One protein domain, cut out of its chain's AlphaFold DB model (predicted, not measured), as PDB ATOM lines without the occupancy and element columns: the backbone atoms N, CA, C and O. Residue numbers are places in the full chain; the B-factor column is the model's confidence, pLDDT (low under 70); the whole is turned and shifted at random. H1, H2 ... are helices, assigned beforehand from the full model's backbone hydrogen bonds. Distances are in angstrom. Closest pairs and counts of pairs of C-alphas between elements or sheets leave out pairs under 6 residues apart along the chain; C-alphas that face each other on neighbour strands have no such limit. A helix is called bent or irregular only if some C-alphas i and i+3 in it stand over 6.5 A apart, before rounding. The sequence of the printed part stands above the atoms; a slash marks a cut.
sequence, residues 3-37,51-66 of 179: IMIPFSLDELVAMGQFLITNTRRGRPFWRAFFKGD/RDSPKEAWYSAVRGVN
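This is residues 3 to 37 and 51 to 66 of the 179 residues of an uncharacterized protein of Pseudomonadales bacterium (UniProt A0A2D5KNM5). One long helix, H2, forms the shaft of an open, elongated model; at its last end the short helix H3 folds back to make a V with it, and beyond its first end lie the small helix H1 and then H4, most of which sticks out with residues 51 to 60. The middle holds no packed core, and the only two helices that touch are H2 and H3. The printed part has 51 residues with four named helices, in the order H1, H2, H3, H4 along the chain, and no named strand; the class is all helix. The whole is only just loose, close to extended, with a radius of gyration of the C-alphas of 14.5 A and spans of 41 by 24 by 15 A.

H2, the longest helix, is residues 9 to 24 and measures 22.5 A from C-alpha 9 at (237.001, 316.618, 288.019) to C-alpha 24 at (227.134, 297.351, 294.103). H3 is residues 29 to 35, 10.1 A long. H1 is residues 3 to 7, 8.0 A long, and it is irregular, but only just: C-alphas 3 and 6 are 6.7 A apart. H4 is residues 54 to 61, 10.5 A long, and ends with C-alpha 61 at (230.609, 326.890, 289.886).

H2 touches H3 with residues 19 to 23 alone; the closest C-alphas are those of Thr 23 and Phe 29, 5.6 A apart. Their lines stand at a steep tilt of 57 degrees, and the two run opposite ways. H1 and H2 meet only through their link, which is tight, with 1 residue. H1 and H4 are close but not clearly touching, with the closest C-alphas, those of Phe 7 and Ala 61, 7.3 A apart. H4 is apart from H2 and from H3, and H1 is apart from H3. In H2, H3 and H4 every O i to N i+4 pair is within hydrogen-bond range; in H1 0 of 1 is, and 1 of 2 O i to N i+3 pairs is.

The two C-alphas farthest apart are those of Gly 26 and Lys 55, 41.2 A. Residues 51 to 60, of which 54 to 60 belong to H4, stand free; the body without them spans 36 by 16 by 12 A. Residues 38 to 50 are not printed, and C-alphas 37 and 51 are 23.9 A apart across this cut, which lies in the link from H3 to H4. Of the links that are printed whole, H1 to H2 and H2 to H3 are tight. The mean pLDDT of the printed part is 86.6, and that of H4 is 77; no printed residue is under 70.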
ATOM      1  N   ILE A   3     242.379 325.014 282.135       87.94
ATOM      2  CA  ILE A   3     241.696 325.745 283.222       87.94
ATOM      3  C   ILE A   3     240.311 325.159 283.550       87.94
ATOM      4  O   ILE A   3     239.855 325.314 284.671       87.94
ATOM      5  N   MET A   4     239.649 324.469 282.615       88.88
ATOM      6  CA  MET A   4     238.335 323.859 282.863       88.88
ATOM      7  C   MET A   4     238.423 322.524 283.606       88.88
ATOM      8  O   MET A   4     237.439 322.097 284.193       88.88
ATOM      9  N   ILE A   5     239.582 321.857 283.574       90.00
ATOM     10  CA  ILE A   5     239.755 320.513 284.141       90.00
ATOM     11  C   ILE A   5     239.453 320.468 285.647       90.00
ATOM     12  O   ILE A   5     238.782 319.532 286.075       90.00
ATOM     13  N   PRO A   6     239.881 321.444 286.470       88.88
ATOM     14  CA  PRO A   6     239.601 321.393 287.898       88.88
ATOM     15  C   PRO A   6     238.118 321.478 288.253       88.88
ATOM     16  O   PRO A   6     237.737 320.912 289.268       88.88
ATOM     17  N   PHE A   7     237.324 322.152 287.415       87.81
ATOM     18  CA  PHE A   7     235.882 322.354 287.593       87.81
ATOM     19  C   PHE A   7     235.024 321.207 287.047       87.81
ATOM     20  O   PHE A   7     233.811 321.322 287.068       87.81
ATOM     21  N   SER A   8     235.626 320.196 286.415       90.12
ATOM     22  CA  SER A   8     234.901 319.020 285.908       90.12
ATOM     23  C   SER A   8     235.306 317.727 286.613       90.12
ATOM     24  O   SER A   8     234.719 316.664 286.404       90.12
ATOM     25  N   LEU A   9     236.378 317.782 287.403       90.62
ATOM     26  CA  LEU A   9     237.001 316.618 288.019       90.62
ATOM     27  C   LEU A   9     236.166 316.084 289.181       90.62
ATOM     28  O   LEU A   9     236.100 314.871 289.383       90.62
ATOM     29  N   ASP A  10     235.531 316.969 289.937       87.75
ATOM     30  CA  ASP A  10     234.632 316.621 291.025       87.75
ATOM     31  C   ASP A  10     233.338 315.981 290.519       87.75
ATOM     32  O   ASP A  10     232.916 314.977 291.100       87.75
ATOM     33  N   GLU A  11     232.781 316.414 289.386       88.88
ATOM     34  CA  GLU A  11     231.663 315.713 288.743       88.88
ATOM     35  C   GLU A  11     232.074 314.327 288.250       88.88
ATOM     36  O   GLU A  11     231.312 313.372 288.403       88.88
ATOM     37  N   LEU A  12     233.281 314.175 287.692       90.94
ATOM     38  CA  LEU A  12     233.781 312.862 287.270       90.94
ATOM     39  C   LEU A  12     233.950 311.908 288.460       90.94
ATOM     40  O   LEU A  12     233.591 310.729 288.363       90.94
ATOM     41  N   VAL A  13     234.454 312.408 289.591       91.50
ATOM     42  CA  VAL A  13     234.582 311.633 290.833       91.50
ATOM     43  C   VAL A  13     233.205 311.277 291.388       91.50
ATOM     44  O   VAL A  13     232.963 310.106 291.695       91.50
ATOM     45  N   ALA A  14     232.279 312.235 291.449       89.75
ATOM     46  CA  ALA A  14     230.913 312.021 291.918       89.75
ATOM     47  C   ALA A  14     230.162 311.008 291.039       89.75
ATOM     48  O   ALA A  14     229.546 310.071 291.552       89.75
ATOM     49  N   MET A  15     230.277 311.126 289.714       92.69
ATOM     50  CA  MET A  15     229.741 310.158 288.755       92.69
ATOM     51  C   MET A  15     230.351 308.770 288.984       92.69
ATOM     52  O   MET A  15     229.626 307.777 289.035       92.69
ATOM     53  N   GLY A  16     231.671 308.676 289.165       92.19
ATOM     54  CA  GLY A  16     232.348 307.412 289.460       92.19
ATOM     55  C   GLY A  16     231.820 306.755 290.737       92.19
ATOM     56  O   GLY A  16     231.452 305.577 290.731       92.19
ATOM     57  N   GLN A  17     231.708 307.524 291.822       91.12
ATOM     58  CA  GLN A  17     231.128 307.064 293.085       91.12
ATOM     59  C   GLN A  17     229.673 306.616 292.917       91.12
ATOM     60  O   GLN A  17     229.297 305.557 293.431       91.12
ATOM     61  N   PHE A  18     228.870 307.375 292.170       91.19
ATOM     62  CA  PHE A  18     227.489 307.037 291.842       91.19
ATOM     63  C   PHE A  18     227.406 305.688 291.114       91.19
ATOM     64  O   PHE A  18     226.685 304.793 291.559       91.19
ATOM     65  N   LEU A  19     228.191 305.493 290.053       92.94
ATOM     66  CA  LEU A  19     228.179 304.268 289.250       92.94
ATOM     67  C   LEU A  19     228.651 303.047 290.040       92.94
ATOM     68  O   LEU A  19     228.027 301.984 289.960       92.94
ATOM     69  N   ILE A  20     229.718 303.191 290.830       91.31
ATOM     70  CA  ILE A  20     230.231 302.115 291.690       91.31
ATOM     71  C   ILE A  20     229.167 301.729 292.717       91.31
ATOM     72  O   ILE A  20     228.862 300.546 292.884       91.31
ATOM     73  N   THR A  21     228.562 302.718 293.375       89.81
ATOM     74  CA  THR A  21     227.531 302.487 294.391       89.81
ATOM     75  C   THR A  21     226.294 301.836 293.780       89.81
ATOM     76  O   THR A  21     225.749 300.893 294.352       89.81
ATOM     77  N   ASN A  22     225.865 302.284 292.600       91.44
ATOM     78  CA  ASN A  22     224.693 301.729 291.937       91.44
ATOM     79  C   ASN A  22     224.921 300.283 291.470       91.44
ATOM     80  O   ASN A  22     224.072 299.415 291.672       91.44
ATOM     81  N   THR A  23     226.112 299.996 290.939       91.19
ATOM     82  CA  THR A  23     226.494 298.638 290.517       91.19
ATOM     83  C   THR A  23     226.569 297.685 291.710       91.19
ATOM     84  O   THR A  23     226.059 296.568 291.640       91.19
ATOM     85  N   ARG A  24     227.107 298.136 292.852       90.69
ATOM     86  CA  ARG A  24     227.134 297.351 294.103       90.69
ATOM     87  C   ARG A  24     225.742 297.036 294.660       90.69
ATOM     88  O   ARG A  24     225.598 296.069 295.397       90.69
ATOM     89  N   ARG A  25     224.715 297.806 294.288       89.31
ATOM     90  CA  ARG A  25     223.302 297.543 294.623       89.31
ATOM     91  C   ARG A  25     222.614 296.578 293.648       89.31
ATOM     92  O   ARG A  25     221.409 296.373 293.754       89.31
ATOM     93  N   GLY A  26     223.345 296.015 292.683       90.44
ATOM     94  CA  GLY A  26     222.805 295.090 291.683       90.44
ATOM     95  C   GLY A  26     222.118 295.770 290.493       90.44
ATOM     96  O   GLY A  26     221.445 295.098 289.713       90.44
ATOM     97  N   ARG A  27     222.262 297.094 290.322       90.06
ATOM     98  CA  ARG A  27     221.744 297.802 289.141       90.06
ATOM     99  C   ARG A  27     222.714 297.666 287.956       90.06
ATOM    100  O   ARG A  27     223.928 297.670 288.156       90.06
ATOM    101  N   PRO A  28     222.213 297.586 286.709       93.31
ATOM    102  CA  PRO A  28     223.071 297.455 285.535       93.31
ATOM    103  C   PRO A  28     223.852 298.748 285.253       93.31
ATOM    104  O   PRO A  28     223.253 299.785 284.957       93.31
ATOM    105  N   PHE A  29     225.187 298.655 285.276       93.38
ATOM    106  CA  PHE A  29     226.126 299.772 285.088       93.38
ATOM    107  C   PHE A  29     225.789 300.647 283.872       93.38
ATOM    108  O   PHE A  29     225.581 301.848 284.011       93.38
ATOM    109  N   TRP A  30     225.656 300.046 282.684       94.50
ATOM    110  CA  TRP A  30     225.421 300.787 281.437       94.50
ATOM    111  C   TRP A  30     224.093 301.539 281.421       94.50
ATOM    112  O   TRP A  30     224.005 302.639 280.881       94.50
ATOM    113  N   ARG A  31     223.055 300.981 282.052       92.06
ATOM    114  CA  ARG A  31     221.775 301.680 282.179       92.06
ATOM    115  C   ARG A  31     221.932 302.915 283.058       92.06
ATOM    116  O   ARG A  31     221.432 303.966 282.682       92.06
ATOM    117  N   ALA A  32     222.629 302.782 284.185       91.94
ATOM    118  CA  ALA A  32     222.868 303.883 285.111       91.94
ATOM    119  C   ALA A  32     223.745 304.979 284.490       91.94
ATOM    120  O   ALA A  32     223.471 306.157 284.682       91.94
ATOM    121  N   PHE A  33     224.751 304.595 283.701       93.25
ATOM    122  CA  PHE A  33     225.628 305.524 282.990       93.25
ATOM    123  C   PHE A  33     224.878 306.361 281.945       93.25
ATOM    124  O   PHE A  33     225.004 307.579 281.936       93.25
ATOM    125  N   PHE A  34     224.066 305.728 281.089       93.56
ATOM    126  CA  PHE A  34     223.394 306.436 279.990       93.56
ATOM    127  C   PHE A  34     222.048 307.068 280.364       93.56
ATOM    128  O   PHE A  34     221.641 308.034 279.725       93.56
ATOM    129  N   LYS A  35     221.319 306.509 281.339       91.31
ATOM    130  CA  LYS A  35     219.961 306.965 281.696       91.31
ATOM    131  C   LYS A  35     219.866 307.601 283.083       91.31
ATOM    132  O   LYS A  35     218.798 308.100 283.427       91.31
ATOM    133  N   GLY A  36     220.938 307.563 283.873       87.69
ATOM    134  CA  GLY A  36     220.883 307.888 285.294       87.69
ATOM    135  C   GLY A  36     220.133 306.830 286.113       87.69
ATOM    136  O   GLY A  36     219.614 305.838 285.592       87.69
ATOM    137  N   ASP A  37     220.106 307.033 287.425       86.50
ATOM    138  CA  ASP A  37     219.336 306.243 288.393       86.50
ATOM    139  C   ASP A  37     219.125 307.082 289.662       86.50
ATOM    140  O   ASP A  37     219.865 308.036 289.914       86.50
ATOM    141  N   ARG A  51     219.480 329.307 287.755       72.06
ATOM    142  CA  ARG A  51     218.237 330.087 287.764       72.06
ATOM    143  C   ARG A  51     218.313 331.316 288.672       72.06
ATOM    144  O   ARG A  51     217.482 332.209 288.524       72.06
ATOM    145  N   ASP A  52     219.284 331.344 289.579       77.62
ATOM    146  CA  ASP A  52     219.505 332.439 290.517       77.62
ATOM    147  C   ASP A  52     220.426 333.514 289.911       77.62
ATOM    148  O   ASP A  52     220.712 333.532 288.710       77.62
ATOM    149  N   SER A  53     220.877 334.472 290.726       83.69
ATOM    150  CA  SER A  53     221.707 335.579 290.245       83.69
ATOM    151  C   SER A  53     222.996 335.068 289.575       83.69
ATOM    152  O   SER A  53     223.643 334.168 290.116       83.69
ATOM    153  N   PRO A  54     223.479 335.683 288.473       79.25
ATOM    154  CA  PRO A  54     224.730 335.284 287.814       79.25
ATOM    155  C   PRO A  54     225.935 335.213 288.764       79.25
ATOM    156  O   PRO A  54     226.848 334.408 288.584       79.25
ATOM    157  N   LYS A  55     225.929 336.045 289.810       80.69
ATOM    158  CA  LYS A  55     226.945 336.041 290.863       80.69
ATOM    159  C   LYS A  55     226.889 334.760 291.701       80.69
ATOM    160  O   LYS A  55     227.932 334.211 292.038       80.69
ATOM    161  N   GLU A  56     225.695 334.298 292.049       78.69
ATOM    162  CA  GLU A  56     225.483 333.103 292.871       78.69
ATOM    163  C   GLU A  56     225.810 331.831 292.089       78.69
ATOM    164  O   GLU A  56     226.507 330.969 292.625       78.69
ATOM    165  N   ALA A  57     225.441 331.783 290.805       75.81
ATOM    166  CA  ALA A  57     225.840 330.721 289.882       75.81
ATOM    167  C   ALA A  57     227.368 330.653 289.689       75.81
ATOM    168  O   ALA A  57     227.953 329.575 289.627       75.81
ATOM    169  N   TRP A  58     228.054 331.800 289.652       77.94
ATOM    170  CA  TRP A  58     229.518 331.815 289.621       77.94
ATOM    171  C   TRP A  58     230.127 331.256 290.912       77.94
ATOM    172  O   TRP A  58     231.024 330.420 290.857       77.94
ATOM    173  N   TYR A  59     229.631 331.683 292.080       77.00
ATOM    174  CA  TYR A  59     230.116 331.186 293.372       77.00
ATOM    175  C   TYR A  59     229.823 329.705 293.610       77.00
ATOM    176  O   TYR A  59     230.549 329.085 294.387       77.00
ATOM    177  N   SER A  60     228.772 329.139 293.013       75.38
ATOM    178  CA  SER A  60     228.544 327.692 293.040       75.38
ATOM    179  C   SER A  60     229.501 326.964 292.096       75.38
ATOM    180  O   SER A  60     230.116 325.993 292.527       75.38
ATOM    181  N   ALA A  61     229.722 327.488 290.886       73.00
ATOM    182  CA  ALA A  61     230.609 326.890 289.886       73.00
ATOM    183  C   ALA A  61     232.087 326.844 290.304       73.00
ATOM    184  O   ALA A  61     232.800 325.932 289.904       73.00
ATOM    185  N   VAL A  62     232.571 327.801 291.104       77.69
ATOM    186  CA  VAL A  62     233.969 327.788 291.580       77.69
ATOM    187  C   VAL A  62     234.202 326.959 292.844       77.69
ATOM    188  O   VAL A  62     235.324 326.933 293.359       77.69
ATOM    189  N   ARG A  63     233.178 326.280 293.376       73.69
ATOM    190  CA  ARG A  63     233.366 325.377 294.521       73.69
ATOM    191  C   ARG A  63     234.199 324.168 294.116       73.69
ATOM    192  O   ARG A  63     234.273 323.798 292.956       73.69
ATOM    193  N   GLY A  64     234.906 323.601 295.088       73.50
ATOM    194  CA  GLY A  64     235.809 322.469 294.878       73.50
ATOM    195  C   GLY A  64     237.133 322.790 294.175       73.50
ATOM    196  O   GLY A  64     238.080 322.003 294.278       73.50
ATOM    197  N   VAL A  65     237.262 323.974 293.570       82.69
ATOM    198  CA  VAL A  65     238.530 324.492 293.054       82.69
ATOM    199  C   VAL A  65     239.116 325.488 294.044       82.69
ATOM    200  O   VAL A  65     238.610 326.586 294.255       82.69
ATOM    201  N   ASN A  66     240.243 325.114 294.642       85.19
ATOM    202  CA  ASN A  66     241.004 325.987 295.525       85.19
ATOM    203  C   ASN A  66     242.324 326.361 294.856       85.19
ATOM    204  O   ASN A  66     243.002 325.495 294.302       85.19
TER     205      ASN A  66